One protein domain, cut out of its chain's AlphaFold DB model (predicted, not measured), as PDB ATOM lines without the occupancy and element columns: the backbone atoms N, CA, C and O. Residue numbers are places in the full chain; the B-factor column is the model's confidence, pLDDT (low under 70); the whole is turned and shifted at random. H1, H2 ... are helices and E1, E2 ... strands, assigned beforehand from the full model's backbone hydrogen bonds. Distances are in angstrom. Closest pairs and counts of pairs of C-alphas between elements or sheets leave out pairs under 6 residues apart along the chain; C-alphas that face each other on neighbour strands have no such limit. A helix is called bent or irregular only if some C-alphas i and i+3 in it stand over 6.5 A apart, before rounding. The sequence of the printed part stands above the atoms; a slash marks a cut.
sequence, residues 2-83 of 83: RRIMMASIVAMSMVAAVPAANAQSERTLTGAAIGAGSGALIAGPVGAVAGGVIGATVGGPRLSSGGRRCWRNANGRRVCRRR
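Overview. This is residues 2 to 83 of the 83 residues of an uncharacterized protein of Variibacter gotjawalensis (UniProt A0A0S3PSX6). The model is a long, thin chain of three parts strung end to end: a helix, H1, whose first residues stick out at one end, a helix folded back on itself in the middle, with the arms H2a and H2b side by side, and a small two-stranded hairpin, E1 and E2, as a head at the far end. The stretch between H2 and E1 bridges the gap to the hairpin, and the link from H1 loops round to the beginning of H2a. The printed part has 82 residues with two named helices and two named strands, in the order H1, H2, E1, E2 along the chain; the sheet has the order E1 - E2 and is antiparallel, and the class is mostly helix. The whole is extended, with a radius of gyration of the C-alphas of 19.2 A, and its C-alphas span 72 by 27 by 16 A along their three main axes, a rod.

Along the chain. H1 is residues 2 to 15, from C-alpha 2 at (35.650, 20.466, 2.590) to C-alpha 15, 20.7 A away. After residues 16 to 24 comes H2, residues 25 to 58, which by its hydrogen bonds was assigned as one helix of 34 residues, but it is bent: C-alphas 42 and 45 are 9.4 A apart. Its first arm, H2a, is residues 25 to 42 and measures 25.1 A from C-alpha 25 at (23.895, 26.547, 35.894) to C-alpha 42. Its second arm, H2b, is residues 45 to 58 and measures 19.9 A; residues 43 and 44 belong to neither arm. After residues 59 to 68 comes the strand E1, residues 69 to 72, 10.2 A long. The strand E2 is residues 78 to 81, 9.9 A long, and ends with C-alpha 81 at (23.336, 35.529, 59.804).

Arrangement. H1 touches no helix. Its residues 2 to 10 stand free, with no C-alpha 8 or more residues away along the chain within 10 A. H1 and H2b are near each other, with 6 pairs of C-alphas within 10 A but no pair within 8 A. H1 and H2a are apart, although they follow each other in the chain. H2a and H2b touch, with 62 pairs of C-alphas within 8 A, and the closest are those of Ala 36 and Gly 52, 4.0 A apart. Their lines stand at a shallow tilt of 31 degrees, opposite ways, and their centres are 6.6 A apart. In H2a and H2b every O i to N i+4 pair is within hydrogen-bond range, and in H1 9 of 10 are. E1 and E2 form a hairpin of antiparallel neighbour strands, with 156 degrees between their directions. C-alphas 70 and 80 face each other at 4.0 A. N 69 and O 81 are within hydrogen-bond range at 2.9 A, and so are N 79 and O 71, at 2.9 A. H1 and H2a are each apart from both strands, and H2b is apart from E2.

Size, cuts and confidence. The two C-alphas farthest apart are those of Arg 2 and Asn 75, at 72.4 A, while the first and last printed C-alphas, Arg 2 and Arg 83, are 55.9 A apart. Without the stretch that stands free, the body has 73 residues and spans 57 by 26 by 16 A. The printed part has no cut and ends at the chain's last residue. The link E1 to E2, of 5 residues, is tight; those from H1 to H2, of 9 residues, and from H2 to E1, of 10 residues, are short, and no link is long. The mean pLDDT of the printed part is 73.8, and 29 residues are under 70: residues 2 to 25, residues 64 to 67 and residue 83. H1 has a mean of 60, and E2 one of 89.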
ATOM      1  N   ARG A   2      36.701  21.354   2.028       53.47
ATOM      2  CA  ARG A   2      35.650  20.466   2.590       53.47
ATOM      3  C   ARG A   2      35.913  19.963   4.021       53.47
ATOM      4  O   ARG A   2      34.995  19.891   4.823       53.47
ATOM      5  N   ARG A   3      37.176  19.682   4.364       51.44
ATOM      6  CA  ARG A   3      37.579  19.233   5.713       51.44
ATOM      7  C   ARG A   3      37.413  20.311   6.790       51.44
ATOM      8  O   ARG A   3      37.111  19.985   7.928       51.44
ATOM      9  N   ILE A   4      37.565  21.581   6.411       64.88
ATOM     10  CA  ILE A   4      37.432  22.725   7.322       64.88
ATOM     11  C   ILE A   4      35.947  22.982   7.612       64.88
ATOM     12  O   ILE A   4      35.585  23.200   8.760       64.88
ATOM     13  N   MET A   5      35.078  22.838   6.601       60.50
ATOM     14  CA  MET A   5      33.622  22.907   6.791       60.50
ATOM     15  C   MET A   5      33.072  21.775   7.669       60.50
ATOM     16  O   MET A   5      32.220  22.016   8.518       60.50
ATOM     17  N   MET A   6      33.567  20.545   7.509       62.31
ATOM     18  CA  MET A   6      33.137  19.429   8.362       62.31
ATOM     19  C   MET A   6      33.567  19.643   9.821       62.31
ATOM     20  O   MET A   6      32.774  19.424  10.732       62.31
ATOM     21  N   ALA A   7      34.783  20.154  10.046       63.78
ATOM     22  CA  ALA A   7      35.270  20.480  11.385       63.78
ATOM     23  C   ALA A   7      34.448  21.595  12.055       63.78
ATOM     24  O   ALA A   7      34.136  21.492  13.239       63.78
ATOM     25  N   SER A   8      34.041  22.626  11.305       63.75
ATOM     26  CA  SER A   8      33.206  23.703  11.847       63.75
ATOM     27  C   SER A   8      31.790  23.239  12.188       63.75
ATOM     28  O   SER A   8      31.247  23.659  13.202       63.75
ATOM     29  N   ILE A   9      31.198  22.346  11.387       66.31
ATOM     30  CA  ILE A   9      29.850  21.810  11.642       66.31
ATOM     31  C   ILE A   9      29.849  20.919  12.893       66.31
ATOM     32  O   ILE A   9      28.969  21.052  13.741       66.31
ATOM     33  N   VAL A  10      30.868  20.069  13.058       67.38
ATOM     34  CA  VAL A  10      31.025  19.226  14.255       67.38
ATOM     35  C   VAL A  10      31.265  20.086  15.501       67.38
ATOM     36  O   VAL A  10      30.609  19.874  16.522       67.38
ATOM     37  N   ALA A  11      32.115  21.112  15.408       61.25
ATOM     38  CA  ALA A  11      32.353  22.050  16.506       61.25
ATOM     39  C   ALA A  11      31.078  22.813  16.911       61.25
ATOM     40  O   ALA A  11      30.794  22.950  18.098       61.25
ATOM     41  N   MET A  12      30.272  23.247  15.938       60.66
ATOM     42  CA  MET A  12      29.009  23.947  16.193       60.66
ATOM     43  C   MET A  12      27.953  23.024  16.823       60.66
ATOM     44  O   MET A  12      27.202  23.448  17.699       60.66
ATOM     45  N   SER A  13      27.924  21.746  16.425       57.97
ATOM     46  CA  SER A  13      26.984  20.757  16.971       57.97
ATOM     47  C   SER A  13      27.247  20.409  18.443       57.97
ATOM     48  O   SER A  13      26.302  20.143  19.181       57.97
ATOM     49  N   MET A  14      28.502  20.498  18.909       53.94
ATOM     50  CA  MET A  14      28.838  20.301  20.325       53.94
ATOM     51  C   MET A  14      28.430  21.476  21.222       53.94
ATOM     52  O   MET A  14      28.157  21.273  22.402       53.94
ATOM     53  N   VAL A  15      28.341  22.694  20.679       55.62
ATOM     54  CA  VAL A  15      27.925  23.889  21.439       55.62
ATOM     55  C   VAL A  15      26.411  23.904  21.694       55.62
ATOM     56  O   VAL A  15      25.961  24.442  22.702       55.62
ATOM     57  N   ALA A  16      25.614  23.266  20.830       53.50
ATOM     58  CA  ALA A  16      24.153  23.241  20.936       53.50
ATOM     59  C   ALA A  16      23.601  22.258  21.994       53.50
ATOM     60  O   ALA A  16      22.412  22.293  22.298       53.50
ATOM     61  N   ALA A  17      24.441  21.390  22.568       48.50
ATOM     62  CA  ALA A  17      24.020  20.319  23.477       48.50
ATOM     63  C   ALA A  17      24.169  20.661  24.974       48.50
ATOM     64  O   ALA A  17      24.350  19.762  25.792       48.50
ATOM     65  N   VAL A  18      24.113  21.939  25.361       52.16
ATOM     66  CA  VAL A  18      24.137  22.333  26.782       52.16
ATOM     67  C   VAL A  18      22.716  22.297  27.369       52.16
ATOM     68  O   VAL A  18      21.886  23.133  27.007       52.16
ATOM     69  N   PRO A  19      22.380  21.349  28.269       47.66
ATOM     70  CA  PRO A  19      21.042  21.282  28.830       47.66
ATOM     71  C   PRO A  19      20.869  22.390  29.873       47.66
ATOM     72  O   PRO A  19      21.646  22.522  30.822       47.66
ATOM     73  N   ALA A  20      19.819  23.188  29.696       55.81
ATOM     74  CA  ALA A  20      19.368  24.182  30.654       55.81
ATOM     75  C   ALA A  20      18.869  23.494  31.940       55.81
ATOM     76  O   ALA A  20      17.836  22.829  31.929       55.81
ATOM     77  N   ALA A  21      19.574  23.656  33.067       45.47
ATOM     78  CA  ALA A  21      19.086  23.218  34.381       45.47
ATOM     79  C   ALA A  21      19.564  24.158  35.505       45.47
ATOM     80  O   ALA A  21      20.734  24.207  35.892       45.47
ATOM     81  N   ASN A  22      18.620  24.921  36.052       50.69
ATOM     82  CA  ASN A  22      18.833  26.169  36.794       50.69
ATOM     83  C   ASN A  22      19.510  26.062  38.185       50.69
ATOM     84  O   ASN A  22      19.781  27.088  38.796       50.69
ATOM     85  N   ALA A  23      19.861  24.868  38.682       48.91
ATOM     86  CA  ALA A  23      20.680  24.693  39.901       48.91
ATOM     87  C   ALA A  23      22.115  24.201  39.620       48.91
ATOM     88  O   ALA A  23      23.009  24.356  40.466       48.91
ATOM     89  N   GLN A  24      22.314  23.618  38.433       53.78
ATOM     90  CA  GLN A  24      23.602  23.239  37.863       53.78
ATOM     91  C   GLN A  24      24.254  24.454  37.197       53.78
ATOM     92  O   GLN A  24      25.462  24.596  37.273       53.78
ATOM     93  N   SER A  25      23.447  25.381  36.664       61.69
ATOM     94  CA  SER A  25      23.895  26.547  35.894       61.69
ATOM     95  C   SER A  25      25.012  27.351  36.562       61.69
ATOM     96  O   SER A  25      26.017  27.604  35.926       61.69
ATOM     97  N   GLU A  26      24.936  27.677  37.858       70.06
ATOM     98  CA  GLU A  26      26.023  28.435  38.504       70.06
ATOM     99  C   GLU A  26      27.330  27.631  38.582       70.06
ATOM    100  O   GLU A  26      28.394  28.158  38.273       70.06
ATOM    101  N   ARG A  27      27.268  26.344  38.943       74.19
ATOM    102  CA  ARG A  27      28.460  25.481  38.972       74.19
ATOM    103  C   ARG A  27      28.971  25.220  37.563       74.19
ATOM    104  O   ARG A  27      30.145  25.393  37.292       74.19
ATOM    105  N   THR A  28      28.109  24.833  36.644       75.06
ATOM    106  CA  THR A  28      28.455  24.583  35.246       75.06
ATOM    107  C   THR A  28      29.042  25.824  34.596       75.06
ATOM    108  O   THR A  28      30.070  25.718  33.949       75.06
ATOM    109  N   LEU A  29      28.471  27.005  34.818       78.00
ATOM    110  CA  LEU A  29      28.951  28.254  34.233       78.00
ATOM    111  C   LEU A  29      30.269  28.703  34.865       78.00
ATOM    112  O   LEU A  29      31.159  29.141  34.149       78.00
ATOM    113  N   THR A  30      30.441  28.540  36.177       80.69
ATOM    114  CA  THR A  30      31.724  28.836  36.837       80.69
ATOM    115  C   THR A  30      32.814  27.856  36.431       80.69
ATOM    116  O   THR A  30      33.925  28.273  36.126       80.69
ATOM    117  N   GLY A  31      32.499  26.565  36.350       79.12
ATOM    118  CA  GLY A  31      33.419  25.537  35.878       79.12
ATOM    119  C   GLY A  31      33.792  25.749  34.414       79.12
ATOM    120  O   GLY A  31      34.973  25.737  34.081       79.12
ATOM    121  N   ALA A  32      32.807  26.032  33.559       81.62
ATOM    122  CA  ALA A  32      33.018  26.347  32.151       81.62
ATOM    123  C   ALA A  32      33.836  27.625  31.970       81.62
ATOM    124  O   ALA A  32      34.751  27.638  31.161       81.62
ATOM    125  N   ALA A  33      33.561  28.684  32.733       83.62
ATOM    126  CA  ALA A  33      34.305  29.937  32.644       83.62
ATOM    127  C   ALA A  33      35.771  29.762  33.066       83.62
ATOM    128  O   ALA A  33      36.669  30.246  32.381       83.62
ATOM    129  N   ILE A  34      36.025  29.032  34.158       84.25
ATOM    130  CA  ILE A  34      37.386  28.755  34.637       84.25
ATOM    131  C   ILE A  34      38.127  27.849  33.646       84.25
ATOM    132  O   ILE A  34      39.273  28.126  33.287       84.25
ATOM    133  N   GLY A  35      37.476  26.784  33.175       79.00
ATOM    134  CA  GLY A  35      38.056  25.837  32.228       79.00
ATOM    135  C   GLY A  35      38.305  26.455  30.852       79.00
ATOM    136  O   GLY A  35      39.380  26.278  30.285       79.00
ATOM    137  N   ALA A  36      37.363  27.245  30.336       84.88
ATOM    138  CA  ALA A  36      37.529  27.964  29.080       84.88
ATOM    139  C   ALA A  36      38.593  29.057  29.195       84.88
ATOM    140  O   ALA A  36      39.421  29.184  28.303       84.88
ATOM    141  N   GLY A  37      38.617  29.813  30.297       86.44
ATOM    142  CA  GLY A  37      39.617  30.855  30.524       86.44
ATOM    143  C   GLY A  37      41.034  30.287  30.599       86.44
ATOM    144  O   GLY A  37      41.916  30.726  29.869       86.44
ATOM    145  N   SER A  38      41.250  29.263  31.426       88.00
ATOM    146  CA  SER A  38      42.562  28.609  31.550       88.00
ATOM    147  C   SER A  38      42.981  27.881  30.269       88.00
ATOM    148  O   SER A  38      44.122  28.011  29.827       88.00
ATOM    149  N   GLY A  39      42.054  27.172  29.623       79.75
ATOM    150  CA  GLY A  39      42.309  26.487  28.362       79.75
ATOM    151  C   GLY A  39      42.618  27.447  27.210       79.75
ATOM    152  O   GLY A  39      43.516  27.166  26.415       79.75
ATOM    153  N   ALA A  40      41.942  28.599  27.151       90.00
ATOM    154  CA  ALA A  40      42.230  29.658  26.184       90.00
ATOM    155  C   ALA A  40      43.653  30.202  26.336       90.00
ATOM    156  O   ALA A  40      44.329  30.434  25.337       90.00
ATOM    157  N   LEU A  41      44.110  30.382  27.578       90.69
ATOM    158  CA  LEU A  41      45.441  30.915  27.868       90.69
ATOM    159  C   LEU A  41      46.566  29.967  27.441       90.69
ATOM    160  O   LEU A  41      47.596  30.433  26.967       90.69
ATOM    161  N   ILE A  42      46.384  28.655  27.607       89.31
ATOM    162  CA  ILE A  42      47.450  27.669  27.361       89.31
ATOM    163  C   ILE A  42      47.444  27.180  25.910       89.31
ATOM    164  O   ILE A  42      48.493  27.097  25.277       89.31
ATOM    165  N   ALA A  43      46.270  26.825  25.385       84.44
ATOM    166  CA  ALA A  43      46.131  26.142  24.096       84.44
ATOM    167  C   ALA A  43      45.247  26.912  23.098       84.44
ATOM    168  O   ALA A  43      44.813  26.361  22.082       84.44
ATOM    169  N   GLY A  44      44.965  28.190  23.371       82.88
ATOM    170  CA  GLY A  44      44.214  29.054  22.471       82.88
ATOM    171  C   GLY A  44      42.749  28.623  22.304       82.88
ATOM    172  O   GLY A  44      42.160  28.020  23.204       82.88
ATOM    173  N   PRO A  45      42.127  28.898  21.143       80.94
ATOM    174  CA  PRO A  45      40.698  28.659  20.930       80.94
ATOM    175  C   PRO A  45      40.258  27.211  21.185       80.94
ATOM    176  O   PRO A  45      39.186  26.978  21.740       80.94
ATOM    177  N   VAL A  46      41.092  26.227  20.830       85.44
ATOM    178  CA  VAL A  46      40.785  24.801  21.044       85.44
ATOM    179  C   VAL A  46      40.790  24.461  22.532       85.44
ATOM    180  O   VAL A  46      39.887  23.773  23.010       85.44
ATOM    181  N   GLY A  47      41.761  24.989  23.281       75.25
ATOM    182  CA  GLY A  47      41.806  24.842  24.732       75.25
ATOM    183  C   GLY A  47      40.616  25.502  25.421       75.25
ATOM    184  O   GLY A  47      40.089  24.941  26.376       75.25
ATOM    185  N   ALA A  48      40.134  26.636  24.905       83.44
ATOM    186  CA  ALA A  48      38.943  27.306  25.423       83.44
ATOM    187  C   ALA A  48      37.687  26.427  25.307       83.44
ATOM    188  O   ALA A  48      36.910  26.316  26.253       83.44
ATOM    189  N   VAL A  49      37.503  25.760  24.164       81.56
ATOM    190  CA  VAL A  49      36.354  24.872  23.934       81.56
ATOM    191  C   VAL A  49      36.483  23.595  24.761       81.56
ATOM    192  O   VAL A  49      35.561  23.253  25.498       81.56
ATOM    193  N   ALA A  50      37.629  22.914  24.698       82.75
ATOM    194  CA  ALA A  50      37.849  21.678  25.449       82.75
ATOM    195  C   ALA A  50      37.766  21.917  26.966       82.75
ATOM    196  O   ALA A  50      37.037  21.220  27.671       82.75
ATOM    197  N   GLY A  51      38.452  22.949  27.460       77.12
ATOM    198  CA  GLY A  51      38.427  23.346  28.863       77.12
ATOM    199  C   GLY A  51      37.050  23.831  29.309       77.12
ATOM    200  O   GLY A  51      36.619  23.497  30.409       77.12
ATOM    201  N   GLY A  52      36.318  24.549  28.454       77.44
ATOM    202  CA  GLY A  52      34.949  24.988  28.728       77.44
ATOM    203  C   GLY A  52      33.967  23.827  28.856       77.44
ATOM    204  O   GLY A  52      33.191  23.794  29.808       77.44
ATOM    205  N   VAL A  53      34.033  22.838  27.959       80.56
ATOM    206  CA  VAL A  53      33.181  21.637  28.012       80.56
ATOM    207  C   VAL A  53      33.521  20.785  29.234       80.56
ATOM    208  O   VAL A  53      32.629  20.424  30.002       80.56
ATOM    209  N   ILE A  54      34.806  20.511  29.479       81.56
ATOM    210  CA  ILE A  54      35.234  19.732  30.650       81.56
ATOM    211  C   ILE A  54      34.832  20.462  31.939       81.56
ATOM    212  O   ILE A  54      34.201  19.871  32.812       81.56
ATOM    213  N   GLY A  55      35.095  21.764  32.032       76.69
ATOM    214  CA  GLY A  55      34.709  22.589  33.174       76.69
ATOM    215  C   GLY A  55      33.195  22.649  33.401       76.69
ATOM    216  O   GLY A  55      32.743  22.610  34.546       76.69
ATOM    217  N   ALA A  56      32.400  22.672  32.328       76.75
ATOM    218  CA  ALA A  56      30.941  22.608  32.389       76.75
ATOM    219  C   ALA A  56      30.439  21.276  32.975       76.75
ATOM    220  O   ALA A  56      29.506  21.272  33.783       76.75
ATOM    221  N   THR A  57      31.063  20.159  32.576       77.94
ATOM    222  CA  THR A  57      30.681  18.804  33.014       77.94
ATOM    223  C   THR A  57      31.092  18.500  34.452       77.94
ATOM    224  O   THR A  57      30.287  17.973  35.215       77.94
ATOM    225  N   VAL A  58      32.318  18.860  34.843       80.69
ATOM    226  CA  VAL A  58      32.827  18.647  36.207       80.69
ATOM    227  C   VAL A  58      32.123  19.580  37.195       80.69
ATOM    228  O   VAL A  58      31.851  19.205  38.335       80.69
ATOM    229  N   GLY A  59      31.766  20.783  36.738       74.56
ATOM    230  CA  GLY A  59      31.144  21.804  37.561       74.56
ATOM    231  C   GLY A  59      32.165  22.536  38.433       74.56
ATOM    232  O   GLY A  59      33.049  21.962  39.062       74.56
ATOM    233  N   GLY A  60      32.023  23.850  38.471       75.50
ATOM    234  CA  GLY A  60      32.809  24.762  39.276       75.50
ATOM    235  C   GLY A  60      32.304  24.908  40.712       75.50
ATOM    236  O   GLY A  60      31.253  24.373  41.099       75.50
ATOM    237  N   PRO A  61      33.067  25.641  41.535       73.19
ATOM    238  CA  PRO A  61      32.678  25.954  42.902       73.19
ATOM    239  C   PRO A  61      31.369  26.758  42.927       73.19
ATOM    240  O   PRO A  61      31.114  27.576  42.047       73.19
ATOM    241  N   ARG A  62      30.527  26.560  43.955       75.06
ATOM    242  CA  ARG A  62      29.363  27.450  44.140       75.06
ATOM    243  C   ARG A  62      29.865  28.822  44.561       75.06
ATOM    244  O   ARG A  62      30.450  28.950  45.634       75.06
ATOM    245  N   LEU A  63      29.600  29.818  43.725       71.31
ATOM    246  CA  LEU A  63      29.882  31.224  44.004       71.31
ATOM    247  C   LEU A  63      28.662  31.949  44.584       71.31
ATOM    248  O   LEU A  63      28.763  33.128  44.926       71.31
ATOM    249  N   SER A  64      27.529  31.250  44.740       68.12
ATOM    250  CA  SER A  64      26.311  31.777  45.342       68.12
ATOM    251  C   SER A  64      26.609  32.326  46.732       68.12
ATOM    252  O   SER A  64      26.719  31.608  47.728       68.12
ATOM    253  N   SER A  65      26.755  33.643  46.789       60.81
ATOM    254  CA  SER A  65      27.108  34.382  47.998       60.81
ATOM    255  C   SER A  65      25.877  34.690  48.862       60.81
ATOM    256  O   SER A  65      26.004  35.262  49.939       60.81
ATOM    257  N   GLY A  66      24.683  34.252  48.437       62.38
ATOM    258  CA  GLY A  66      23.400  34.470  49.121       62.38
ATOM    259  C   GLY A  66      23.097  33.498  50.269       62.38
ATOM    260  O   GLY A  66      21.960  33.416  50.736       62.38
ATOM    261  N   GLY A  67      24.087  32.731  50.726       68.12
ATOM    262  CA  GLY A  67      23.915  31.780  51.818       68.12
ATOM    263  C   GLY A  67      23.813  32.474  53.177       68.12
ATOM    264  O   GLY A  67      24.746  33.149  53.616       68.12
ATOM    265  N   ARG A  68      22.710  32.246  53.902       74.81
ATOM    266  CA  ARG A  68      22.674  32.467  55.356       74.81
ATOM    267  C   ARG A  68      23.785  31.618  55.977       74.81
ATOM    268  O   ARG A  68      23.713  30.392  55.928       74.81
ATOM    269  N   ARG A  69      24.808  32.249  56.561       81.50
ATOM    270  CA  ARG A  69      25.798  31.529  57.366       81.50
ATOM    271  C   ARG A  69      25.117  31.136  58.662       81.50
ATOM    272  O   ARG A  69      24.850  31.992  59.499       81.50
ATOM    273  N   CYS A  70      24.808  29.854  58.792       86.62
ATOM    274  CA  CYS A  70      24.318  29.277  60.030       86.62
ATOM    275  C   CYS A  70      25.471  28.566  60.736       86.62
ATOM    276  O   CYS A  70      26.128  27.719  60.139       86.62
ATOM    277  N   TRP A  71      25.707  28.892  62.001       90.31
ATOM    278  CA  TRP A  71      26.652  28.178  62.857       90.31
ATOM    279  C   TRP A  71      26.019  27.932  64.229       90.31
ATOM    280  O   TRP A  71      25.017  28.555  64.590       90.31
ATOM    281  N   ARG A  72      26.562  26.981  64.992       93.75
ATOM    282  CA  ARG A  72      26.209  26.817  66.408       93.75
ATOM    283  C   ARG A  72      27.188  27.627  67.245       93.75
ATOM    284  O   ARG A  72      28.393  27.454  67.104       93.75
ATOM    285  N   ASN A  73      26.674  28.496  68.106       91.50
ATOM    286  CA  ASN A  73      27.488  29.120  69.148       91.50
ATOM    287  C   ASN A  73      27.864  28.080  70.217       91.50
ATOM    288  O   ASN A  73      27.187  27.058  70.346       91.50
ATOM    289  N   ALA A  74      28.879  28.382  71.033       92.06
ATOM    290  CA  ALA A  74      29.269  27.564  72.191       92.06
ATOM    291  C   ALA A  74      28.093  27.290  73.153       92.06
ATOM    292  O   ALA A  74      28.014  26.231  73.762       92.06
ATOM    293  N   ASN A  75      27.106  28.190  73.183       92.94
ATOM    294  CA  ASN A  75      25.876  28.065  73.972       92.94
ATOM    295  C   ASN A  75      24.822  27.130  73.329       92.94
ATOM    296  O   ASN A  75      23.640  27.212  73.652       92.94
ATOM    297  N   GLY A  76      25.188  26.334  72.318       92.25
ATOM    298  CA  GLY A  76      24.304  25.381  71.631       92.25
ATOM    299  C   GLY A  76      23.249  25.993  70.694       92.25
ATOM    300  O   GLY A  76      22.595  25.267  69.942       92.25
ATOM    301  N   ARG A  77      23.090  27.321  70.680       93.62
ATOM    302  CA  ARG A  77      22.129  28.026  69.816       93.62
ATOM    303  C   ARG A  77      22.595  28.056  68.360       93.62
ATOM    304  O   ARG A  77      23.722  28.466  68.078       93.62
ATOM    305  N   ARG A  78      21.712  27.671  67.429       89.25
ATOM    306  CA  ARG A  78      21.917  27.875  65.986       89.25
ATOM    307  C   ARG A  78      21.631  29.333  65.645       89.25
ATOM    308  O   ARG A  78      20.494  29.776  65.779       89.25
ATOM    309  N   VAL A  79      22.646  30.059  65.197       90.75
ATOM    310  CA  VAL A  79      22.516  31.443  64.739       90.75
ATOM    311  C   VAL A  79      22.733  31.463  63.240       90.75
ATOM    312  O   VAL A  79      23.733  30.945  62.753       90.75
ATOM    313  N   CYS A  80      21.781  32.042  62.513       88.94
ATOM    314  CA  CYS A  80      21.857  32.228  61.072       88.94
ATOM    315  C   CYS A  80      21.969  33.717  60.768       88.94
ATOM    316  O   CYS A  80      21.022  34.466  60.992       88.94
ATOM    317  N   ARG A  81      23.110  34.145  60.229       85.38
ATOM    318  CA  ARG A  81      23.336  35.529  59.804       85.38
ATOM    319  C   ARG A  81      23.362  35.585  58.279       85.38
ATOM    320  O   ARG A  81      24.067  34.798  57.641       85.38
ATOM    321  N   ARG A  82      22.577  36.488  57.681       73.94
ATOM    322  CA  ARG A  82      22.766  36.844  56.265       73.94
ATOM    323  C   ARG A  82      24.142  37.506  56.145       73.94
ATOM    324  O   ARG A  82      24.497  38.297  57.019       73.94
ATOM    325  N   ARG A  83      24.945  37.058  55.176       60.56
ATOM    326  CA  ARG A  83      26.236  37.691  54.888       60.56
ATOM    327  C   ARG A  83      26.018  39.131  54.462       60.56
ATOM    328  O   ARG A  83      25.013  39.360  53.757       60.56
TER     329      ARG A  83